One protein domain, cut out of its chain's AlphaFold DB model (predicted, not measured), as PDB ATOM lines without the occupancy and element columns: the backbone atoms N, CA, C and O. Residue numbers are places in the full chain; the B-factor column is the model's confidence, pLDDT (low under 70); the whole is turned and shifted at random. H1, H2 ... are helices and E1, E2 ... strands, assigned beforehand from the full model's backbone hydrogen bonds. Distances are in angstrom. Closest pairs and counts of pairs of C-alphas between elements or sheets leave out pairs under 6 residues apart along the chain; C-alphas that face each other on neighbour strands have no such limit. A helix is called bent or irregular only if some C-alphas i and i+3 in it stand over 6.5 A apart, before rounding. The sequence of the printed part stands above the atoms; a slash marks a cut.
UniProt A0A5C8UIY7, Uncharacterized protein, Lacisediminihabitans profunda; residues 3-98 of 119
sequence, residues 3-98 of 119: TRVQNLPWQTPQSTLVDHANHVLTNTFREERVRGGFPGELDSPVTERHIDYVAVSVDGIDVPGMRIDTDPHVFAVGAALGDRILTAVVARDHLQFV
ATOM      1  N   THR A   3     -27.911 -25.821 -19.117       69.00
ATOM      2  CA  THR A   3     -29.017 -25.859 -18.162       69.00
ATOM      3  C   THR A   3     -28.456 -25.611 -16.772       69.00
ATOM      4  O   THR A   3     -27.498 -26.259 -16.346       69.00
ATOM      5  N   ARG A   4     -29.013 -24.614 -16.076       62.16
ATOM      6  CA  ARG A   4     -28.713 -24.391 -14.661       62.16
ATOM      7  C   ARG A   4     -29.283 -25.566 -13.881       62.16
ATOM      8  O   ARG A   4     -30.421 -25.946 -14.148       62.16
ATOM      9  N   VAL A   5     -28.522 -26.107 -12.935       59.88
ATOM     10  CA  VAL A   5     -29.050 -27.120 -12.021       59.88
ATOM     11  C   VAL A   5     -30.167 -26.458 -11.216       59.88
ATOM     12  O   VAL A   5     -29.922 -25.585 -10.382       59.88
ATOM     13  N   GLN A   6     -31.415 -26.805 -11.519       56.72
ATOM     14  CA  GLN A   6     -32.510 -26.596 -10.584       56.72
ATOM     15  C   GLN A   6     -32.351 -27.747  -9.594       56.72
ATOM     16  O   GLN A   6     -32.198 -28.877 -10.040       56.72
ATOM     17  N   ASN A   7     -32.283 -27.484  -8.286       52.75
ATOM     18  CA  ASN A   7     -32.072 -28.487  -7.223       52.75
ATOM     19  C   ASN A   7     -33.266 -29.469  -7.099       52.75
ATOM     20  O   ASN A   7     -33.860 -29.640  -6.038       52.75
ATOM     21  N   LEU A   8     -33.670 -30.073  -8.210       56.41
ATOM     22  CA  LEU A   8     -34.703 -31.073  -8.336       56.41
ATOM     23  C   LEU A   8     -34.003 -32.435  -8.338       56.41
ATOM     24  O   LEU A   8     -33.072 -32.630  -9.121       56.41
ATOM     25  N   PRO A   9     -34.429 -33.388  -7.497       57.41
ATOM     26  CA  PRO A   9     -33.717 -34.652  -7.298       57.41
ATOM     27  C   PRO A   9     -33.593 -35.528  -8.560       57.41
ATOM     28  O   PRO A   9     -32.821 -36.479  -8.558       57.41
ATOM     29  N   TRP A  10     -34.318 -35.211  -9.638       61.75
ATOM     30  CA  TRP A  10     -34.301 -35.929 -10.919       61.75
ATOM     31  C   TRP A  10     -33.439 -35.275 -12.013       61.75
ATOM     32  O   TRP A  10     -33.249 -35.871 -13.074       61.75
ATOM     33  N   GLN A  11     -32.919 -34.060 -11.797       80.06
ATOM     34  CA  GLN A  11     -32.107 -33.369 -12.799       80.06
ATOM     35  C   GLN A  11     -30.620 -33.672 -12.591       80.06
ATOM     36  O   GLN A  11     -29.887 -32.915 -11.953       80.06
ATOM     37  N   THR A  12     -30.173 -34.795 -13.145       91.44
ATOM     38  CA  THR A  12     -28.768 -35.203 -13.154       91.44
ATOM     39  C   THR A  12     -28.120 -34.822 -14.488       91.44
ATOM     40  O   THR A  12     -28.821 -34.556 -15.475       91.44
ATOM     41  N   PRO A  13     -26.778 -34.776 -14.569       93.62
ATOM     42  CA  PRO A  13     -26.091 -34.659 -15.849       93.62
ATOM     43  C   PRO A  13     -26.550 -35.739 -16.843       93.62
ATOM     44  O   PRO A  13     -26.856 -35.419 -17.992       93.62
ATOM     45  N   GLN A  14     -26.654 -36.989 -16.387       96.31
ATOM     46  CA  GLN A  14     -27.039 -38.144 -17.193       96.31
ATOM     47  C   GLN A  14     -28.445 -37.984 -17.773       96.31
ATOM     48  O   GLN A  14     -28.602 -38.045 -18.995       96.31
ATOM     49  N   SER A  15     -29.443 -37.696 -16.928       95.62
ATOM     50  CA  SER A  15     -30.824 -37.508 -17.383       95.62
ATOM     51  C   SER A  15     -30.932 -36.318 -18.334       95.62
ATOM     52  O   SER A  15     -31.535 -36.428 -19.395       95.62
ATOM     53  N   THR A  16     -30.222 -35.221 -18.049       96.19
ATOM     54  CA  THR A  16     -30.193 -34.039 -18.927       96.19
ATOM     55  C   THR A  16     -29.595 -34.344 -20.308       96.19
ATOM     56  O   THR A  16     -30.059 -33.798 -21.311       96.19
ATOM     57  N   LEU A  17     -28.556 -35.184 -20.394       97.56
ATOM     58  CA  LEU A  17     -27.967 -35.585 -21.676       97.56
ATOM     59  C   LEU A  17     -28.913 -36.490 -22.470       97.56
ATOM     60  O   LEU A  17     -29.101 -36.267 -23.667       97.56
ATOM     61  N   VAL A  18     -29.525 -37.471 -21.803       97.69
ATOM     62  CA  VAL A  18     -30.501 -38.394 -22.398       97.69
ATOM     63  C   VAL A  18     -31.721 -37.639 -22.920       97.69
ATOM     64  O   VAL A  18     -32.097 -37.810 -24.079       97.69
ATOM     65  N   ASP A  19     -32.293 -36.753 -22.108       96.69
ATOM     66  CA  ASP A  19     -33.459 -35.955 -22.482       96.69
ATOM     67  C   ASP A  19     -33.154 -35.059 -23.683       96.69
ATOM     68  O   ASP A  19     -33.947 -34.979 -24.621       96.69
ATOM     69  N   HIS A  20     -31.979 -34.422 -23.706       97.31
ATOM     70  CA  HIS A  20     -31.575 -33.590 -24.837       97.31
ATOM     71  C   HIS A  20     -31.383 -34.420 -26.118       97.31
ATOM     72  O   HIS A  20     -31.847 -34.003 -27.180       97.31
ATOM     73  N   ALA A  21     -30.760 -35.599 -26.036       97.88
ATOM     74  CA  ALA A  21     -30.600 -36.488 -27.188       97.88
ATOM     75  C   ALA A  21     -31.959 -36.951 -27.740       97.88
ATOM     76  O   ALA A  21     -32.225 -36.802 -28.933       97.88
ATOM     77  N   ASN A  22     -32.857 -37.420 -26.871       97.06
ATOM     78  CA  ASN A  22     -34.198 -37.867 -27.258       97.06
ATOM     79  C   ASN A  22     -35.073 -36.725 -27.790       97.06
ATOM     80  O   ASN A  22     -35.879 -36.939 -28.699       97.06
ATOM     81  N   HIS A  23     -34.890 -35.504 -27.285       95.19
ATOM     82  CA  HIS A  23     -35.547 -34.316 -27.824       95.19
ATOM     83  C   HIS A  23     -35.096 -34.024 -29.262       95.19
ATOM     84  O   HIS A  23     -35.930 -33.770 -30.132       95.19
ATOM     85  N   VAL A  24     -33.788 -34.097 -29.534       95.88
ATOM     86  CA  VAL A  24     -33.250 -33.910 -30.891       95.88
ATOM     87  C   VAL A  24     -33.728 -35.017 -31.828       95.88
ATOM     88  O   VAL A  24     -34.158 -34.700 -32.935       95.88
ATOM     89  N   LEU A  25     -33.732 -36.277 -31.385       96.56
ATOM     90  CA  LEU A  25     -34.259 -37.405 -32.160       96.56
ATOM     91  C   LEU A  25     -35.738 -37.217 -32.517       96.56
ATOM     92  O   LEU A  25     -36.101 -37.311 -33.684       96.56
ATOM     93  N   THR A  26     -36.571 -36.875 -31.532       93.56
ATOM     94  CA  THR A  26     -38.017 -36.673 -31.724       93.56
ATOM     95  C   THR A  26     -38.330 -35.551 -32.714       93.56
ATOM     96  O   THR A  26     -39.271 -35.666 -33.498       93.56
ATOM     97  N   ASN A  27     -37.567 -34.456 -32.669       92.38
ATOM     98  CA  ASN A  27     -37.884 -33.253 -33.440       92.38
ATOM     99  C   ASN A  27     -37.166 -33.171 -34.787       92.38
ATOM    100  O   ASN A  27     -37.747 -32.666 -35.744       92.38
ATOM    101  N   THR A  28     -35.916 -33.628 -34.865       93.00
ATOM    102  CA  THR A  28     -35.085 -33.501 -36.076       93.00
ATOM    103  C   THR A  28     -35.220 -34.719 -36.975       93.00
ATOM    104  O   THR A  28     -35.351 -34.564 -38.180       93.00
ATOM    105  N   PHE A  29     -35.245 -35.916 -36.386       93.31
ATOM    106  CA  PHE A  29     -35.308 -37.198 -37.098       93.31
ATOM    107  C   PHE A  29     -36.704 -37.810 -36.989       93.31
ATOM    108  O   PHE A  29     -36.882 -39.007 -36.765       93.31
ATOM    109  N   ARG A  30     -37.729 -36.951 -37.022       90.50
ATOM    110  CA  ARG A  30     -39.108 -37.345 -36.732       90.50
ATOM    111  C   ARG A  30     -39.615 -38.384 -37.727       90.50
ATOM    112  O   ARG A  30     -40.307 -39.312 -37.323       90.50
ATOM    113  N   GLU A  31     -39.297 -38.214 -39.004       91.38
ATOM    114  CA  GLU A  31     -39.768 -39.089 -40.082       91.38
ATOM    115  C   GLU A  31     -39.154 -40.491 -39.978       91.38
ATOM    116  O   GLU A  31     -39.811 -41.485 -40.279       91.38
ATOM    117  N   GLU A  32     -37.923 -40.578 -39.478       93.38
ATOM    118  CA  GLU A  32     -37.163 -41.815 -39.336       93.38
ATOM    119  C   GLU A  32     -37.381 -42.498 -37.981       93.38
ATOM    120  O   GLU A  32     -37.268 -43.721 -37.870       93.38
ATOM    121  N   ARG A  33     -37.655 -41.724 -36.924       93.12
ATOM    122  CA  ARG A  33     -37.609 -42.209 -35.535       93.12
ATOM    123  C   ARG A  33     -38.940 -42.166 -34.807       93.12
ATOM    124  O   ARG A  33     -39.066 -42.862 -33.806       93.12
ATOM    125  N   VAL A  34     -39.927 -41.395 -35.256       91.69
ATOM    126  CA  VAL A  34     -41.198 -41.246 -34.535       91.69
ATOM    127  C   VAL A  34     -42.315 -41.985 -35.262       91.69
ATOM    128  O   VAL A  34     -42.623 -41.699 -36.417       91.69
ATOM    129  N   ARG A  35     -42.956 -42.929 -34.570       90.00
ATOM    130  CA  ARG A  35     -44.074 -43.721 -35.102       90.00
ATOM    131  C   ARG A  35     -45.400 -43.337 -34.444       90.00
ATOM    132  O   ARG A  35     -45.436 -42.860 -33.314       90.00
ATOM    133  N   GLY A  36     -46.505 -43.598 -35.140       86.94
ATOM    134  CA  GLY A  36     -47.861 -43.408 -34.612       86.94
ATOM    135  C   GLY A  36     -48.444 -42.003 -34.807       86.94
ATOM    136  O   GLY A  36     -47.967 -41.214 -35.622       86.94
ATOM    137  N   GLY A  37     -49.548 -41.738 -34.099       75.12
ATOM    138  CA  GLY A  37     -50.292 -40.472 -34.142       75.12
ATOM    139  C   GLY A  37     -49.615 -39.345 -33.358       75.12
ATOM    140  O   GLY A  37     -48.429 -39.411 -33.071       75.12
ATOM    141  N   PHE A  38     -50.350 -38.284 -33.014       74.38
ATOM    142  CA  PHE A  38     -49.820 -37.183 -32.200       74.38
ATOM    143  C   PHE A  38     -50.316 -37.280 -30.740       74.38
ATOM    144  O   PHE A  38     -51.533 -37.300 -30.546       74.38
ATOM    145  N   PRO A  39     -49.424 -37.286 -29.723       72.69
ATOM    146  CA  PRO A  39     -47.962 -37.313 -29.836       72.69
ATOM    147  C   PRO A  39     -47.449 -38.700 -30.261       72.69
ATOM    148  O   PRO A  39     -48.020 -39.718 -29.877       72.69
ATOM    149  N   GLY A  40     -46.392 -38.722 -31.075       84.62
ATOM    150  CA  GLY A  40     -45.809 -39.968 -31.586       84.62
ATOM    151  C   GLY A  40     -44.831 -40.597 -30.598       84.62
ATOM    152  O   GLY A  40     -44.352 -39.930 -29.681       84.62
ATOM    153  N   GLU A  41     -44.524 -41.874 -30.798       91.81
ATOM    154  CA  GLU A  41     -43.593 -42.645 -29.973       91.81
ATOM    155  C   GLU A  41     -42.213 -42.704 -30.632       91.81
ATOM    156  O   GLU A  41     -42.096 -43.027 -31.817       91.81
ATOM    157  N   LEU A  42     -41.170 -42.384 -29.863       93.50
ATOM    158  CA  LEU A  42     -39.787 -42.481 -30.317       93.50
ATOM    159  C   LEU A  42     -39.356 -43.952 -30.331       93.50
ATOM    160  O   LEU A  42     -39.246 -44.584 -29.283       93.50
ATOM    161  N   ASP A  43     -39.079 -44.486 -31.516       93.69
ATOM    162  CA  ASP A  43     -38.497 -45.813 -31.689       93.69
ATOM    163  C   ASP A  43     -37.104 -45.846 -31.047       93.69
ATOM    164  O   ASP A  43     -36.296 -44.947 -31.268       93.69
ATOM    165  N   SER A  44     -36.786 -46.896 -30.291       94.00
ATOM    166  CA  SER A  44     -35.446 -47.152 -29.745       94.00
ATOM    167  C   SER A  44     -34.806 -45.913 -29.089       94.00
ATOM    168  O   SER A  44     -33.779 -45.433 -29.575       94.00
ATOM    169  N   PRO A  45     -35.418 -45.351 -28.031       96.06
ATOM    170  CA  PRO A  45     -34.922 -44.142 -27.393       96.06
ATOM    171  C   PRO A  45     -33.559 -44.382 -26.745       96.06
ATOM    172  O   PRO A  45     -33.244 -45.474 -26.254       96.06
ATOM    173  N   VAL A  46     -32.769 -43.318 -26.681       97.19
ATOM    174  CA  VAL A  46     -31.545 -43.305 -25.896       97.19
ATOM    175  C   VAL A  46     -31.915 -43.343 -24.412       97.19
ATOM    176  O   VAL A  46     -32.898 -42.753 -23.967       97.19
ATOM    177  N   THR A  47     -31.113 -44.052 -23.631       97.62
ATOM    178  CA  THR A  47     -31.244 -44.176 -22.171       97.62
ATOM    179  C   THR A  47     -29.869 -44.103 -21.516       97.62
ATOM    180  O   THR A  47     -28.858 -44.245 -22.207       97.62
ATOM    181  N   GLU A  48     -29.812 -43.941 -20.190       97.19
ATOM    182  CA  GLU A  48     -28.550 -43.796 -19.445       97.19
ATOM    183  C   GLU A  48     -27.571 -44.967 -19.644       97.19
ATOM    184  O   GLU A  48     -26.366 -44.777 -19.539       97.19
ATOM    185  N   ARG A  49     -28.054 -46.162 -20.017       97.50
ATOM    186  CA  ARG A  49     -27.194 -47.323 -20.318       97.50
ATOM    187  C   ARG A  49     -26.269 -47.119 -21.524       97.50
ATOM    188  O   ARG A  49     -25.346 -47.897 -21.708       97.50
ATOM    189  N   HIS A  50     -26.569 -46.140 -22.377       98.25
ATOM    190  CA  HIS A  50     -25.775 -45.817 -23.563       98.25
ATOM    191  C   HIS A  50     -24.700 -44.760 -23.270       98.25
ATOM    192  O   HIS A  50     -24.024 -44.314 -24.197       98.25
ATOM    193  N   ILE A  51     -24.587 -44.318 -22.012       98.50
ATOM    194  CA  ILE A  51     -23.595 -43.337 -21.592       98.50
ATOM    195  C   ILE A  51     -22.250 -44.024 -21.365       98.50
ATOM    196  O   ILE A  51     -22.129 -44.906 -20.516       98.50
ATOM    197  N   ASP A  52     -21.227 -43.510 -22.043       98.38
ATOM    198  CA  ASP A  52     -19.827 -43.741 -21.703       98.38
ATOM    199  C   ASP A  52     -19.276 -42.533 -20.940       98.38
ATOM    200  O   ASP A  52     -19.474 -41.387 -21.359       98.38
ATOM    201  N   TYR A  53     -18.523 -42.766 -19.864       98.06
ATOM    202  CA  TYR A  53     -17.782 -41.709 -19.170       98.06
ATOM    203  C   TYR A  53     -16.455 -41.435 -19.879       98.06
ATOM    204  O   TYR A  53     -15.638 -42.337 -20.060       98.06
ATOM    205  N   VAL A  54     -16.240 -40.181 -20.278       97.38
ATOM    206  CA  VAL A  54     -15.086 -39.745 -21.077       97.38
ATOM    207  C   VAL A  54     -14.630 -38.348 -20.662       97.38
ATOM    208  O   VAL A  54     -15.370 -37.616 -20.006       97.38
ATOM    209  N   ALA A  55     -13.424 -37.953 -21.063       96.69
ATOM    210  CA  ALA A  55     -13.005 -36.559 -20.971       96.69
ATOM    211  C   ALA A  55     -13.724 -35.703 -22.031       96.69
ATOM    212  O   ALA A  55     -13.917 -36.141 -23.166       96.69
ATOM    213  N   VAL A  56     -14.115 -34.484 -21.659       96.19
ATOM    214  CA  VAL A  56     -14.724 -33.491 -22.555       96.19
ATOM    215  C   VAL A  56     -13.925 -32.193 -22.475       96.19
ATOM    216  O   VAL A  56     -13.681 -31.690 -21.382       96.19
ATOM    217  N   SER A  57     -13.563 -31.623 -23.625       96.12
ATOM    218  CA  SER A  57     -12.825 -30.357 -23.687       96.12
ATOM    219  C   SER A  57     -13.741 -29.159 -23.403       96.12
ATOM    220  O   SER A  57     -14.657 -28.858 -24.180       96.12
ATOM    221  N   VAL A  58     -13.453 -28.438 -22.320       95.12
ATOM    222  CA  VAL A  58     -14.081 -27.169 -21.924       95.12
ATOM    223  C   VAL A  58     -12.991 -26.106 -21.818       95.12
ATOM    224  O   VAL A  58     -12.069 -26.242 -21.022       95.12
ATOM    225  N   ASP A  59     -13.068 -25.058 -22.639       94.25
ATOM    226  CA  ASP A  59     -12.056 -23.991 -22.709       94.25
ATOM    227  C   ASP A  59     -10.617 -24.518 -22.924       94.25
ATOM    228  O   ASP A  59      -9.642 -23.946 -22.443       94.25
ATOM    229  N   GLY A  60     -10.487 -25.624 -23.670       94.00
ATOM    230  CA  GLY A  60      -9.212 -26.293 -23.954       94.00
ATOM    231  C   GLY A  60      -8.680 -27.171 -22.816       94.00
ATOM    232  O   GLY A  60      -7.557 -27.659 -22.913       94.00
ATOM    233  N   ILE A  61      -9.460 -27.367 -21.750       94.56
ATOM    234  CA  ILE A  61      -9.126 -28.220 -20.608       94.56
ATOM    235  C   ILE A  61     -10.032 -29.450 -20.624       94.56
ATOM    236  O   ILE A  61     -11.253 -29.331 -20.733       94.56
ATOM    237  N   ASP A  62      -9.438 -30.628 -20.462       95.69
ATOM    238  CA  ASP A  62     -10.179 -31.878 -20.318       95.69
ATOM    239  C   ASP A  62     -10.810 -31.976 -18.925       95.69
ATOM    240  O   ASP A  62     -10.118 -31.963 -17.904       95.69
ATOM    241  N   VAL A  63     -12.137 -32.100 -18.883       95.38
ATOM    242  CA  VAL A  63     -12.902 -32.311 -17.646       95.38
ATOM    243  C   VAL A  63     -13.650 -33.645 -17.678       95.38
ATOM    244  O   VAL A  63     -13.975 -34.132 -18.766       95.38
ATOM    245  N   PRO A  64     -13.969 -34.246 -16.515       97.12
ATOM    246  CA  PRO A  64     -14.845 -35.409 -16.463       97.12
ATOM    247  C   PRO A  64     -16.196 -35.115 -17.118       97.12
ATOM    248  O   PRO A  64     -16.878 -34.142 -16.785       97.12
ATOM    249  N   GLY A  65     -16.592 -35.979 -18.041       97.00
ATOM    250  CA  GLY A  65     -17.832 -35.856 -18.778       97.00
ATOM    251  C   GLY A  65     -18.363 -37.209 -19.222       97.00
ATOM    252  O   GLY A  65     -18.032 -38.266 -18.681       97.00
ATOM    253  N   MET A  66     -19.251 -37.148 -20.198       98.06
ATOM    254  CA  MET A  66     -20.025 -38.279 -20.681       98.06
ATOM    255  C   MET A  66     -20.352 -38.083 -22.153       98.06
ATOM    256  O   MET A  66     -20.489 -36.951 -22.626       98.06
ATOM    257  N   ARG A  67     -20.509 -39.192 -22.870       98.19
ATOM    258  CA  ARG A  67     -20.944 -39.200 -24.261       98.19
ATOM    259  C   ARG A  67     -21.960 -40.296 -24.529       98.19
ATOM    260  O   ARG A  67     -22.021 -41.284 -23.804       98.19
ATOM    261  N   ILE A  68     -22.695 -40.131 -25.617       98.50
ATOM    262  CA  ILE A  68     -23.538 -41.152 -26.230       98.50
ATOM    263  C   ILE A  68     -23.113 -41.227 -27.694       98.50
ATOM    264  O   ILE A  68     -23.270 -40.259 -28.435       98.50
ATOM    265  N   ASP A  69     -22.535 -42.363 -28.075       97.69
ATOM    266  CA  ASP A  69     -21.941 -42.604 -29.401       97.69
ATOM    267  C   ASP A  69     -22.496 -43.883 -30.055       97.69
ATOM    268  O   ASP A  69     -22.023 -44.344 -31.089       97.69
ATOM    269  N   THR A  70     -23.516 -44.489 -29.458       96.88
ATOM    270  CA  THR A  70     -24.093 -45.749 -29.946       96.88
ATOM    271  C   THR A  70     -25.382 -45.555 -30.737       96.88
ATOM    272  O   THR A  70     -25.804 -46.483 -31.422       96.88
ATOM    273  N   ASP A  71     -25.993 -44.365 -30.700       97.06
ATOM    274  CA  ASP A  71     -27.163 -44.072 -31.533       97.06
ATOM    275  C   ASP A  71     -26.741 -43.837 -33.002       97.06
ATOM    276  O   ASP A  71     -25.720 -43.183 -33.265       97.06
ATOM    277  N   PRO A  72     -27.495 -44.372 -33.979       96.31
ATOM    278  CA  PRO A  72     -27.159 -44.234 -35.394       96.31
ATOM    279  C   PRO A  72     -27.312 -42.808 -35.948       96.31
ATOM    280  O   PRO A  72     -26.628 -42.475 -36.910       96.31
ATOM    281  N   HIS A  73     -28.164 -41.960 -35.368       97.19
ATOM    282  CA  HIS A  73     -28.482 -40.630 -35.907       97.19
ATOM    283  C   HIS A  73     -27.799 -39.496 -35.155       97.19
ATOM    284  O   HIS A  73     -27.570 -38.431 -35.731       97.19
ATOM    285  N   VAL A  74     -27.469 -39.692 -33.878       97.75
ATOM    286  CA  VAL A  74     -26.880 -38.637 -33.051       97.75
ATOM    287  C   VAL A  74     -25.626 -39.084 -32.321       97.75
ATOM    288  O   VAL A  74     -25.469 -40.232 -31.919       97.75
ATOM    289  N   PHE A  75     -24.761 -38.108 -32.082       98.19
ATOM    290  CA  PHE A  75     -23.710 -38.169 -31.083       98.19
ATOM    291  C   PHE A  75     -23.947 -37.063 -30.067       98.19
ATOM    292  O   PHE A  75     -24.219 -35.915 -30.432       98.19
ATOM    293  N   ALA A  76     -23.854 -37.404 -28.789       98.25
ATOM    294  CA  ALA A  76     -24.094 -36.465 -27.708       98.25
ATOM    295  C   ALA A  76     -22.914 -36.437 -26.742       98.25
ATOM    296  O   ALA A  76     -22.312 -37.467 -26.459       98.25
ATOM    297  N   VAL A  77     -22.612 -35.258 -26.207       98.06
ATOM    298  CA  VAL A  77     -21.622 -35.058 -25.143       98.06
ATOM    299  C   VAL A  77     -22.189 -34.162 -24.063       98.06
ATOM    300  O   VAL A  77     -22.955 -33.234 -24.340       98.06
ATOM    301  N   GLY A  78     -21.777 -34.406 -22.828       97.31
ATOM    302  CA  GLY A  78     -22.104 -33.533 -21.720       97.31
ATOM    303  C   GLY A  78     -21.072 -33.554 -20.606       97.31
ATOM    304  O   GLY A  78     -20.263 -34.472 -20.492       97.31
ATOM    305  N   ALA A  79     -21.108 -32.511 -19.789       96.00
ATOM    306  CA  ALA A  79     -20.231 -32.338 -18.640       96.00
ATOM    307  C   ALA A  79     -20.952 -31.558 -17.538       96.00
ATOM    308  O   ALA A  79     -21.795 -30.697 -17.814       96.00
ATOM    309  N   ALA A  80     -20.602 -31.847 -16.287       93.88
ATOM    310  CA  ALA A  80     -21.063 -31.096 -15.126       93.88
ATOM    311  C   ALA A  80     -19.993 -30.075 -14.712       93.88
ATOM    312  O   ALA A  80     -18.839 -30.431 -14.502       93.88
ATOM    313  N   LEU A  81     -20.386 -28.810 -14.563       88.50
ATOM    314  CA  LEU A  81     -19.534 -27.697 -14.131       88.50
ATOM    315  C   LEU A  81     -19.979 -27.172 -12.760       88.50
ATOM    316  O   LEU A  81     -20.244 -25.984 -12.590       88.50
ATOM    317  N   GLY A  82     -20.143 -28.068 -11.786       85.75
ATOM    318  CA  GLY A  82     -20.682 -27.717 -10.471       85.75
ATOM    319  C   GLY A  82     -22.175 -27.383 -10.537       85.75
ATOM    320  O   GLY A  82     -23.005 -28.285 -10.477       85.75
ATOM    321  N   ASP A  83     -22.531 -26.102 -10.677       85.00
ATOM    322  CA  ASP A  83     -23.924 -25.618 -10.671       85.00
ATOM    323  C   ASP A  83     -24.604 -25.630 -12.053       85.00
ATOM    324  O   ASP A  83     -25.750 -25.185 -12.215       85.00
ATOM    325  N   ARG A  84     -23.901 -26.122 -13.078       88.38
ATOM    326  CA  ARG A  84     -24.369 -26.147 -14.468       88.38
ATOM    327  C   ARG A  84     -24.099 -27.480 -15.131       88.38
ATOM    328  O   ARG A  84     -23.085 -28.122 -14.878       88.38
ATOM    329  N   ILE A  85     -24.982 -27.829 -16.056       93.19
ATOM    330  CA  ILE A  85     -24.814 -28.968 -16.949       93.19
ATOM    331  C   ILE A  85     -24.693 -28.430 -18.374       93.19
ATOM    332  O   ILE A  85     -25.528 -27.647 -18.845       93.19
ATOM    333  N   LEU A  86     -23.628 -28.844 -19.048       95.00
ATOM    334  CA  LEU A  86     -23.412 -28.610 -20.466       95.00
ATOM    335  C   LEU A  86     -23.827 -29.859 -21.229       95.00
ATOM    336  O   LEU A  86     -23.398 -30.955 -20.879       95.00
ATOM    337  N   THR A  87     -24.621 -29.691 -22.283       97.50
ATOM    338  CA  THR A  87     -24.911 -30.768 -23.235       97.50
ATOM    339  C   THR A  87     -24.884 -30.243 -24.665       97.50
ATOM    340  O   THR A  87     -25.332 -29.126 -24.961       97.50
ATOM    341  N   ALA A  88     -24.367 -31.057 -25.574       97.44
ATOM    342  CA  ALA A  88     -24.413 -30.835 -27.009       97.44
ATOM    343  C   ALA A  88     -24.797 -32.145 -27.692       97.44
ATOM    344  O   ALA A  88     -24.328 -33.209 -27.297       97.44
ATOM    345  N   VAL A  89     -25.657 -32.048 -28.700       97.75
ATOM    346  CA  VAL A  89     -26.096 -33.171 -29.527       97.75
ATOM    347  C   VAL A  89     -25.891 -32.751 -30.969       97.75
ATOM    348  O   VAL A  89     -26.243 -31.631 -31.347       97.75
ATOM    349  N   VAL A  90     -25.282 -33.626 -31.754       96.75
ATOM    350  CA  VAL A  90     -24.932 -33.376 -33.148       96.75
ATOM    351  C   VAL A  90     -25.445 -34.535 -33.983       96.75
ATOM    352  O   VAL A  90     -25.330 -35.689 -33.573       96.75
ATOM    353  N   ALA A  91     -26.004 -34.226 -35.152       95.94
ATOM    354  CA  ALA A  91     -26.326 -35.238 -36.147       95.94
ATOM    355  C   ALA A  91     -25.053 -36.001 -36.536       95.94
ATOM    356  O   ALA A  91     -24.015 -35.388 -36.805       95.94
ATOM    357  N   ARG A  92     -25.129 -37.329 -36.566       95.44
ATOM    358  CA  ARG A  92     -23.966 -38.196 -36.771       95.44
ATOM    359  C   ARG A  92     -23.267 -37.917 -38.103       95.44
ATOM    360  O   ARG A  92     -22.041 -37.840 -38.136       95.44
ATOM    361  N   ASP A  93     -24.034 -37.619 -39.146       95.06
ATOM    362  CA  ASP A  93     -23.517 -37.281 -40.480       95.06
ATOM    363  C   ASP A  93     -22.652 -36.012 -40.503       95.06
ATOM    364  O   ASP A  93     -21.806 -35.847 -41.387       95.06
ATOM    365  N   HIS A  94     -22.811 -35.129 -39.511       95.25
ATOM    366  CA  HIS A  94     -22.026 -33.903 -39.399       95.25
ATOM    367  C   HIS A  94     -20.710 -34.074 -38.631       95.25
ATOM    368  O   HIS A  94     -19.855 -33.193 -38.712       95.25
ATOM    369  N   LEU A  95     -20.518 -35.177 -37.898       94.56
ATOM    370  CA  LEU A  95     -19.368 -35.340 -36.998       94.56
ATOM    371  C   LEU A  95     -18.022 -35.268 -37.711       94.56
ATOM    372  O   LEU A  95     -17.075 -34.710 -37.170       94.56
ATOM    373  N   GLN A  96     -17.944 -35.770 -38.941       94.25
ATOM    374  CA  GLN A  96     -16.720 -35.720 -39.745       94.25
ATOM    375  C   GLN A  96     -16.285 -34.289 -40.116       94.25
ATOM    376  O   GLN A  96     -15.143 -34.079 -40.513       94.25
ATOM    377  N   PHE A  97     -17.179 -33.303 -39.991       95.88
ATOM    378  CA  PHE A  97     -16.926 -31.911 -40.366       95.88
ATOM    379  C   PHE A  97     -16.694 -30.994 -39.161       95.88
ATOM    380  O   PHE A  97     -16.460 -29.798 -39.345       95.88
ATOM    381  N   VAL A  98     -16.782 -31.511 -37.930       93.69
ATOM    382  CA  VAL A  98     -16.719 -30.692 -36.713       93.69
ATOM    383  C   VAL A  98     -15.772 -31.280 -35.674       93.69
ATOM    384  O   VAL A  98     -15.636 -32.486 -35.518       93.69
TER     385      VAL A  98
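Overview. This is residues 3 to 98 of the 119 residues of an uncharacterized protein of Lacisediminihabitans profunda (UniProt A0A5C8UIY7). A strongly twisted sheet of four strands has one long helix, H1, packed over one face, on the half made by E3 and E4, while the hairpin of E1 and E2 makes the other half. The short H2 and the long link after it lie toward one end of the longest axis, the turn between E1 and E2 lies at the other, and the small H3 follows E4 and only grazes the sheet. The printed part has 96 residues, with three named helices and four named strands along the chain as H1 H2 E1 E2 E3 E4 H3. The sheet's order is E1 - E2 - E3 - E4, antiparallel throughout, and the class is mixed, helices and strands. The whole is compact, with a radius of gyration of the C-alphas of 14.0 A and spans of 42 by 36 by 20 A.

Arrangement. Strands E1, residues 52 to 58, E2, 61 to 68, E3, 74 to 80, and E4, 84 to 91, form a meander, each strand the antiparallel neighbour of the one before. E1 and E2 are a hairpin, with N 54 and O 65 at 3.1 A. E2 bends by 72 degrees at residue 64. In the hairpin E2 and E3, N 68 and O 76 are 2.8 A apart; in the hairpin E3 and E4, N 77 and O 88 are 2.9 A apart. These pairs are within hydrogen-bond range. H1, residues 13 to 28, is on the sheet at a height over the sheet of 8.1 A, in two layers, a helix on one face of a sheet. It lies over E3 and E4, only just slantwise to the strands at 32 degrees to E4 on the local plane; its closest C-alphas to E4 are those of Leu 17 and Thr 87, 5.9 A. H2, residues 30 to 33, is not on the sheet and is close to but not clearly touching H1, the C-alphas of Thr 26 and Arg 33 being closest at 6.7 A. H3, residues 92 to 97, only grazes the sheet with residues 92 to 95, and is apart from H1. H3 is irregular, C-alphas 93 and 96 being 7.0 A apart. Each O i to N i+4 pair of H1 is within hydrogen-bond range; H3 has 0 of 2 such pairs but 2 of 3 O i to N i+3 pairs, and H2 is too short for an i+4 pair.

Along the chain. H1 begins at C-alpha 13, (-26.091, -34.659, -15.849), and is 22.2 A long. E4 measures 23.6 A, E3 20.3 A, E2 20.2 A and E1 17.5 A. H3 ends at C-alpha 97, (-16.926, -31.911, -40.366).

Size, cuts and confidence. The C-alphas farthest apart are those of Gly 37 and Ile 61, 45.0 A. The printed part has no cut, and the link from H2 to E1, 18 residues, is long. Residues 3 to 10 have pLDDT under 70.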